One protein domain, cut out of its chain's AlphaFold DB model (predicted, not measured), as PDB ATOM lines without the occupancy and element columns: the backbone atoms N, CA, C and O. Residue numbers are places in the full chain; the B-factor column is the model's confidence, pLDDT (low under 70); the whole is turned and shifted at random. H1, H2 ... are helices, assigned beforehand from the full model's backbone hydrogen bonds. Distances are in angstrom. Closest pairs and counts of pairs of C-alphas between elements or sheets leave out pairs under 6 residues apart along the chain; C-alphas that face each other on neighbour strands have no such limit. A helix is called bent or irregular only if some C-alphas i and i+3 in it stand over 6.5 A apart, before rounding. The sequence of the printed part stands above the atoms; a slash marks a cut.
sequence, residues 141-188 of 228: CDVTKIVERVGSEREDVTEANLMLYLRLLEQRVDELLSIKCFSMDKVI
ATOM      1  N   CYS A 141     -26.030  50.257  42.490       81.00
ATOM      2  CA  CYS A 141     -27.273  49.497  42.611       81.00
ATOM      3  C   CYS A 141     -27.068  48.271  43.511       81.00
ATOM      4  O   CYS A 141     -26.053  47.585  43.402       81.00
ATOM      5  N   ASP A 142     -28.051  47.955  44.354       77.62
ATOM      6  CA  ASP A 142     -28.028  46.743  45.177       77.62
ATOM      7  C   ASP A 142     -28.366  45.505  44.329       77.62
ATOM      8  O   ASP A 142     -29.527  45.178  44.071       77.62
ATOM      9  N   VAL A 143     -27.318  44.831  43.863       76.56
ATOM     10  CA  VAL A 143     -27.385  43.632  43.015       76.56
ATOM     11  C   VAL A 143     -27.644  42.339  43.787       76.56
ATOM     12  O   VAL A 143     -27.931  41.319  43.158       76.56
ATOM     13  N   THR A 144     -27.591  42.354  45.123       73.38
ATOM     14  CA  THR A 144     -27.709  41.141  45.956       73.38
ATOM     15  C   THR A 144     -29.002  40.371  45.676       73.38
ATOM     16  O   THR A 144     -28.972  39.158  45.475       73.38
ATOM     17  N   LYS A 145     -30.118  41.092  45.515       68.88
ATOM     18  CA  LYS A 145     -31.441  40.529  45.195       68.88
ATOM     19  C   LYS A 145     -31.523  39.891  43.809       68.88
ATOM     20  O   LYS A 145     -32.343  39.001  43.591       68.88
ATOM     21  N   ILE A 146     -30.720  40.363  42.852       70.12
ATOM     22  CA  ILE A 146     -30.652  39.762  41.513       70.12
ATOM     23  C   ILE A 146     -29.794  38.502  41.568       70.12
ATOM     24  O   ILE A 146     -30.228  37.467  41.080       70.12
ATOM     25  N   VAL A 147     -28.620  38.574  42.195       70.19
ATOM     26  CA  VAL A 147     -27.675  37.452  42.318       70.19
ATOM     27  C   VAL A 147     -28.319  36.262  43.046       70.19
ATOM     28  O   VAL A 147     -28.253  35.138  42.553       70.19
ATOM     29  N   GLU A 148     -29.041  36.516  44.140       69.06
ATOM     30  CA  GLU A 148     -29.769  35.492  44.904       69.06
ATOM     31  C   GLU A 148     -30.895  34.833  44.088       69.06
ATOM     32  O   GLU A 148     -31.071  33.617  44.123       69.06
ATOM     33  N   ARG A 149     -31.634  35.623  43.296       66.06
ATOM     34  CA  ARG A 149     -32.746  35.127  42.469       66.06
ATOM     35  C   ARG A 149     -32.281  34.370  41.224       66.06
ATOM     36  O   ARG A 149     -32.997  33.504  40.730       66.06
ATOM     37  N   VAL A 150     -31.121  34.741  40.696       68.31
ATOM     38  CA  VAL A 150     -30.511  34.139  39.507       68.31
ATOM     39  C   VAL A 150     -29.739  32.862  39.858       68.31
ATOM     40  O   VAL A 150     -29.580  32.001  38.998       68.31
ATOM     41  N   GLY A 151     -29.282  32.715  41.106       59.81
ATOM     42  CA  GLY A 151     -28.545  31.534  41.565       59.81
ATOM     43  C   GLY A 151     -27.113  31.438  41.024       59.81
ATOM     44  O   GLY A 151     -26.504  30.374  41.097       59.81
ATOM     45  N   SER A 152     -26.570  32.526  40.473       59.16
ATOM     46  CA  SER A 152     -25.199  32.575  39.951       59.16
ATOM     47  C   SER A 152     -24.238  33.115  41.008       59.16
ATOM     48  O   SER A 152     -24.459  34.194  41.540       59.16
ATOM     49  N   GLU A 153     -23.118  32.430  41.246       52.41
ATOM     50  CA  GLU A 153     -22.051  32.889  42.160       52.41
ATOM     51  C   GLU A 153     -21.273  34.114  41.634       52.41
ATOM     52  O   GLU A 153     -20.495  34.727  42.365       52.41
ATOM     53  N   ARG A 154     -21.455  34.473  40.354       57.28
ATOM     54  CA  ARG A 154     -20.753  35.575  39.684       57.28
ATOM     55  C   ARG A 154     -21.713  36.691  39.290       57.28
ATOM     56  O   ARG A 154     -22.771  36.442  38.717       57.28
ATOM     57  N   GLU A 155     -21.288  37.925  39.543       62.41
ATOM     58  CA  GLU A 155     -21.973  39.173  39.184       62.41
ATOM     59  C   GLU A 155     -21.795  39.495  37.684       62.41
ATOM     60  O   GLU A 155     -21.220  40.513  37.282       62.41
ATOM     61  N   ASP A 156     -22.236  38.567  36.835       69.25
ATOM     62  CA  ASP A 156     -22.127  38.680  35.387       69.25
ATOM     63  C   ASP A 156     -23.499  38.856  34.736       69.25
ATOM     64  O   ASP A 156     -24.451  38.107  34.965       69.25
ATOM     65  N   VAL A 157     -23.590  39.881  33.886       77.25
ATOM     66  CA  VAL A 157     -24.801  40.199  33.132       77.25
ATOM     67  C   VAL A 157     -24.905  39.234  31.950       77.25
ATOM     68  O   VAL A 157     -24.224  39.393  30.938       77.25
ATOM     69  N   THR A 158     -25.760  38.222  32.074       81.38
ATOM     70  CA  THR A 158     -26.115  37.303  30.982       81.38
ATOM     71  C   THR A 158     -27.352  37.797  30.236       81.38
ATOM     72  O   THR A 158     -28.080  38.661  30.717       81.38
ATOM     73  N   GLU A 159     -27.622  37.248  29.052       75.38
ATOM     74  CA  GLU A 159     -28.785  37.646  28.246       75.38
ATOM     75  C   GLU A 159     -30.120  37.340  28.943       75.38
ATOM     76  O   GLU A 159     -31.016  38.179  28.951       75.38
ATOM     77  N   ALA A 160     -30.206  36.204  29.645       79.12
ATOM     78  CA  ALA A 160     -31.377  35.832  30.442       79.12
ATOM     79  C   ALA A 160     -31.657  36.815  31.595       79.12
ATOM     80  O   ALA A 160     -32.810  37.035  31.966       79.12
ATOM     81  N   ASN A 161     -30.607  37.435  32.141       80.44
ATOM     82  CA  ASN A 161     -30.702  38.303  33.314       80.44
ATOM     83  C   ASN A 161     -30.632  39.793  32.967       80.44
ATOM     84  O   ASN A 161     -30.920  40.628  33.823       80.44
ATOM     85  N   LEU A 162     -30.280  40.146  31.727       85.50
ATOM     86  CA  LEU A 162     -30.106  41.526  31.266       85.50
ATOM     87  C   LEU A 162     -31.338  42.388  31.569       85.50
ATOM     88  O   LEU A 162     -31.209  43.504  32.067       85.50
ATOM     89  N   MET A 163     -32.535  41.838  31.353       85.06
ATOM     90  CA  MET A 163     -33.796  42.523  31.653       85.06
ATOM     91  C   MET A 163     -33.994  42.802  33.148       85.06
ATOM     92  O   MET A 163     -34.571  43.828  33.510       85.06
ATOM     93  N   LEU A 164     -33.508  41.921  34.027       84.12
ATOM     94  CA  LEU A 164     -33.572  42.129  35.475       84.12
ATOM     95  C   LEU A 164     -32.630  43.259  35.904       84.12
ATOM     96  O   LEU A 164     -33.028  44.115  36.692       84.12
ATOM     97  N   TYR A 165     -31.419  43.303  35.339       84.31
ATOM     98  CA  TYR A 165     -30.468  44.391  35.583       84.31
ATOM     99  C   TYR A 165     -30.982  45.742  35.072       84.31
ATOM    100  O   TYR A 165     -30.858  46.741  35.777       84.31
ATOM    101  N   LEU A 166     -31.603  45.785  33.887       87.12
ATOM    102  CA  LEU A 166     -32.209  47.009  33.351       87.12
ATOM    103  C   LEU A 166     -33.348  47.531  34.236       87.12
ATOM    104  O   LEU A 166     -33.408  48.727  34.501       87.12
ATOM    105  N   ARG A 167     -34.198  46.642  34.762       85.81
ATOM    106  CA  ARG A 167     -35.261  47.026  35.704       85.81
ATOM    107  C   ARG A 167     -34.703  47.599  37.010       85.81
ATOM    108  O   ARG A 167     -35.253  48.553  37.548       85.81
ATOM    109  N   LEU A 168     -33.621  47.020  37.530       85.31
ATOM    110  CA  LEU A 168     -32.965  47.539  38.733       85.31
ATOM    111  C   LEU A 168     -32.334  48.913  38.484       85.31
ATOM    112  O   LEU A 168     -32.444  49.797  39.332       85.31
ATOM    113  N   LEU A 169     -31.707  49.102  37.320       86.38
ATOM    114  CA  LEU A 169     -31.182  50.402  36.903       86.38
ATOM    115  C   LEU A 169     -32.285  51.456  36.820       86.38
ATOM    116  O   LEU A 169     -32.104  52.548  37.348       86.38
ATOM    117  N   GLU A 170     -33.413  51.126  36.193       86.81
ATOM    118  CA  GLU A 170     -34.583  52.007  36.094       86.81
ATOM    119  C   GLU A 170     -35.056  52.445  37.484       86.81
ATOM    120  O   GLU A 170     -35.090  53.641  37.772       86.81
ATOM    121  N   GLN A 171     -35.271  51.489  38.398       87.62
ATOM    122  CA  GLN A 171     -35.654  51.789  39.779       87.62
ATOM    123  C   GLN A 171     -34.635  52.709  40.473       87.62
ATOM    124  O   GLN A 171     -35.013  53.672  41.144       87.62
ATOM    125  N   ARG A 172     -33.334  52.438  40.314       86.00
ATOM    126  CA  ARG A 172     -32.286  53.241  40.954       86.00
ATOM    127  C   ARG A 172     -32.245  54.668  40.410       86.00
ATOM    128  O   ARG A 172     -32.045  55.611  41.175       86.00
ATOM    129  N   VAL A 173     -32.411  54.832  39.101       88.69
ATOM    130  CA  VAL A 173     -32.467  56.150  38.460       88.69
ATOM    131  C   VAL A 173     -33.692  56.924  38.948       88.69
ATOM    132  O   VAL A 173     -33.545  58.089  39.321       88.69
ATOM    133  N   ASP A 174     -34.857  56.284  39.049       89.00
ATOM    134  CA  ASP A 174     -36.085  56.905  39.563       89.00
ATOM    135  C   ASP A 174     -35.949  57.379  41.017       89.00
ATOM    136  O   ASP A 174     -36.370  58.489  41.361       89.00
ATOM    137  N   GLU A 175     -35.311  56.578  41.876       87.38
ATOM    138  CA  GLU A 175     -34.993  56.963  43.257       87.38
ATOM    139  C   GLU A 175     -34.100  58.215  43.298       87.38
ATOM    140  O   GLU A 175     -34.391  59.175  44.019       87.38
ATOM    141  N   LEU A 176     -33.026  58.234  42.500       86.44
ATOM    142  CA  LEU A 176     -32.088  59.358  42.440       86.44
ATOM    143  C   LEU A 176     -32.746  60.634  41.893       86.44
ATOM    144  O   LEU A 176     -32.525  61.721  42.436       86.44
ATOM    145  N   LEU A 177     -33.582  60.513  40.857       86.81
ATOM    146  CA  LEU A 177     -34.356  61.627  40.307       86.81
ATOM    147  C   LEU A 177     -35.355  62.175  41.329       86.81
ATOM    148  O   LEU A 177     -35.456  63.392  41.489       86.81
ATOM    149  N   SER A 178     -36.031  61.299  42.076       86.12
ATOM    150  CA  SER A 178     -36.970  61.694  43.133       86.12
ATOM    151  C   SER A 178     -36.275  62.481  44.250       86.12
ATOM    152  O   SER A 178     -36.763  63.535  44.667       86.12
ATOM    153  N   ILE A 179     -35.093  62.030  44.690       87.50
ATOM    154  CA  ILE A 179     -34.266  62.747  45.679       87.50
ATOM    155  C   ILE A 179     -33.846  64.118  45.143       87.50
ATOM    156  O   ILE A 179     -33.897  65.120  45.868       87.50
ATOM    157  N   LYS A 180     -33.428  64.179  43.873       80.31
ATOM    158  CA  LYS A 180     -33.016  65.430  43.239       80.31
ATOM    159  C   LYS A 180     -34.178  66.413  43.125       80.31
ATOM    160  O   LYS A 180     -33.986  67.572  43.485       80.31
ATOM    161  N   CYS A 181     -35.357  65.958  42.696       81.56
ATOM    162  CA  CYS A 181     -36.573  66.769  42.613       81.56
ATOM    163  C   CYS A 181     -36.933  67.351  43.983       81.56
ATOM    164  O   CYS A 181     -36.991  68.567  44.125       81.56
ATOM    165  N   PHE A 182     -37.015  66.514  45.023       75.19
ATOM    166  CA  PHE A 182     -37.302  66.973  46.386       75.19
ATOM    167  C   PHE A 182     -36.270  67.986  46.910       75.19
ATOM    168  O   PHE A 182     -36.601  68.937  47.621       75.19
ATOM    169  N   SER A 183     -34.999  67.798  46.554       72.06
ATOM    170  CA  SER A 183     -33.926  68.721  46.933       72.06
ATOM    171  C   SER A 183     -33.982  70.042  46.153       72.06
ATOM    172  O   SER A 183     -33.612  71.076  46.701       72.06
ATOM    173  N   MET A 184     -34.454  70.032  44.901       62.50
ATOM    174  CA  MET A 184     -34.695  71.241  44.098       62.50
ATOM    175  C   MET A 184     -35.966  71.980  44.538       62.50
ATOM    176  O   MET A 184     -35.952  73.207  44.595       62.50
ATOM    177  N   ASP A 185     -37.006  71.259  44.965       53.66
ATOM    178  CA  ASP A 185     -38.225  71.836  45.548       53.66
ATOM    179  C   ASP A 185     -37.928  72.598  46.852       53.66
ATOM    180  O   ASP A 185     -38.532  73.633  47.128       53.66
ATOM    181  N   LYS A 186     -36.924  72.170  47.632       50.53
ATOM    182  CA  LYS A 186     -36.439  72.939  48.796       50.53
ATOM    183  C   LYS A 186     -35.680  74.221  48.429       50.53
ATOM    184  O   LYS A 186     -35.592  75.112  49.269       50.53
ATOM    185  N   VAL A 187     -35.154  74.340  47.207       48.50
ATOM    186  CA  VAL A 187     -34.493  75.565  46.708       48.50
ATOM    187  C   VAL A 187     -35.512  76.545  46.110       48.50
ATOM    188  O   VAL A 187     -35.266  77.749  46.096       48.50
ATOM    189  N   ILE A 188     -36.693  76.071  45.702       42.03
ATOM    190  CA  ILE A 188     -37.781  76.902  45.172       42.03
ATOM    191  C   ILE A 188     -39.006  76.760  46.084       42.03
ATOM    192  O   ILE A 188     -40.038  76.209  45.724       42.03
TER     193      ILE A 188
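This is residues 141 to 188 of the 228 residues of an uncharacterized protein of Fasciola hepatica (UniProt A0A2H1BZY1). One long helix, H2, makes the length of this domain, and a short helix, H1, folds back beside its first part in an uneven helical hairpin. The far part of H2 sticks out as a bare arm, with residues 174 to 188 standing free. The printed part has 48 residues, with two named helices in the order H1, H2 and no named strand, and its class is all helix. It is only just extended, close to loose, with a radius of gyration of the C-alphas of 14.7 A, and it spans 46 by 17 by 13 A, a rod.

Find C-alpha 159 at (-28.785, 37.646, 28.246); from there H2, residues 159 to 185, runs 39.5 A to C-alpha 185 at (-38.225, 71.836, 45.548). H2 is irregular: C-alphas 160 and 163 are 7.2 A apart, and its line is a rough one. Now go back to C-alpha 144 at (-27.709, 41.141, 45.956), where H1, residues 144 to 150, begins; it is 9.9 A long.

Look at residues 161 to 165 of H2, which alone touch H1. The two helices only just touch, with 3 pairs of C-alphas within 8 A. The closest C-alphas are those of Ile 146 and Leu 164, 7.1 A apart. Their lines stand at a shallow tilt of 25 degrees, and they run opposite ways, a helical hairpin. In H1 every O i to N i+4 pair is within hydrogen-bond range; in H2, 21 of 23 are.

The two C-alphas farthest apart are those of Glu 153 and Ile 188, at 46.8 A. Without residues 174 to 188, the body of 33 residues spans 26 by 18 by 12 A. The printed part has no cut, and the link from H1 to H2, 8 residues, is short. In this predicted model the mean pLDDT of the printed part is 74.9; look for values under 70 at residue 145, residues 148 to 156 and residues 184 to 188.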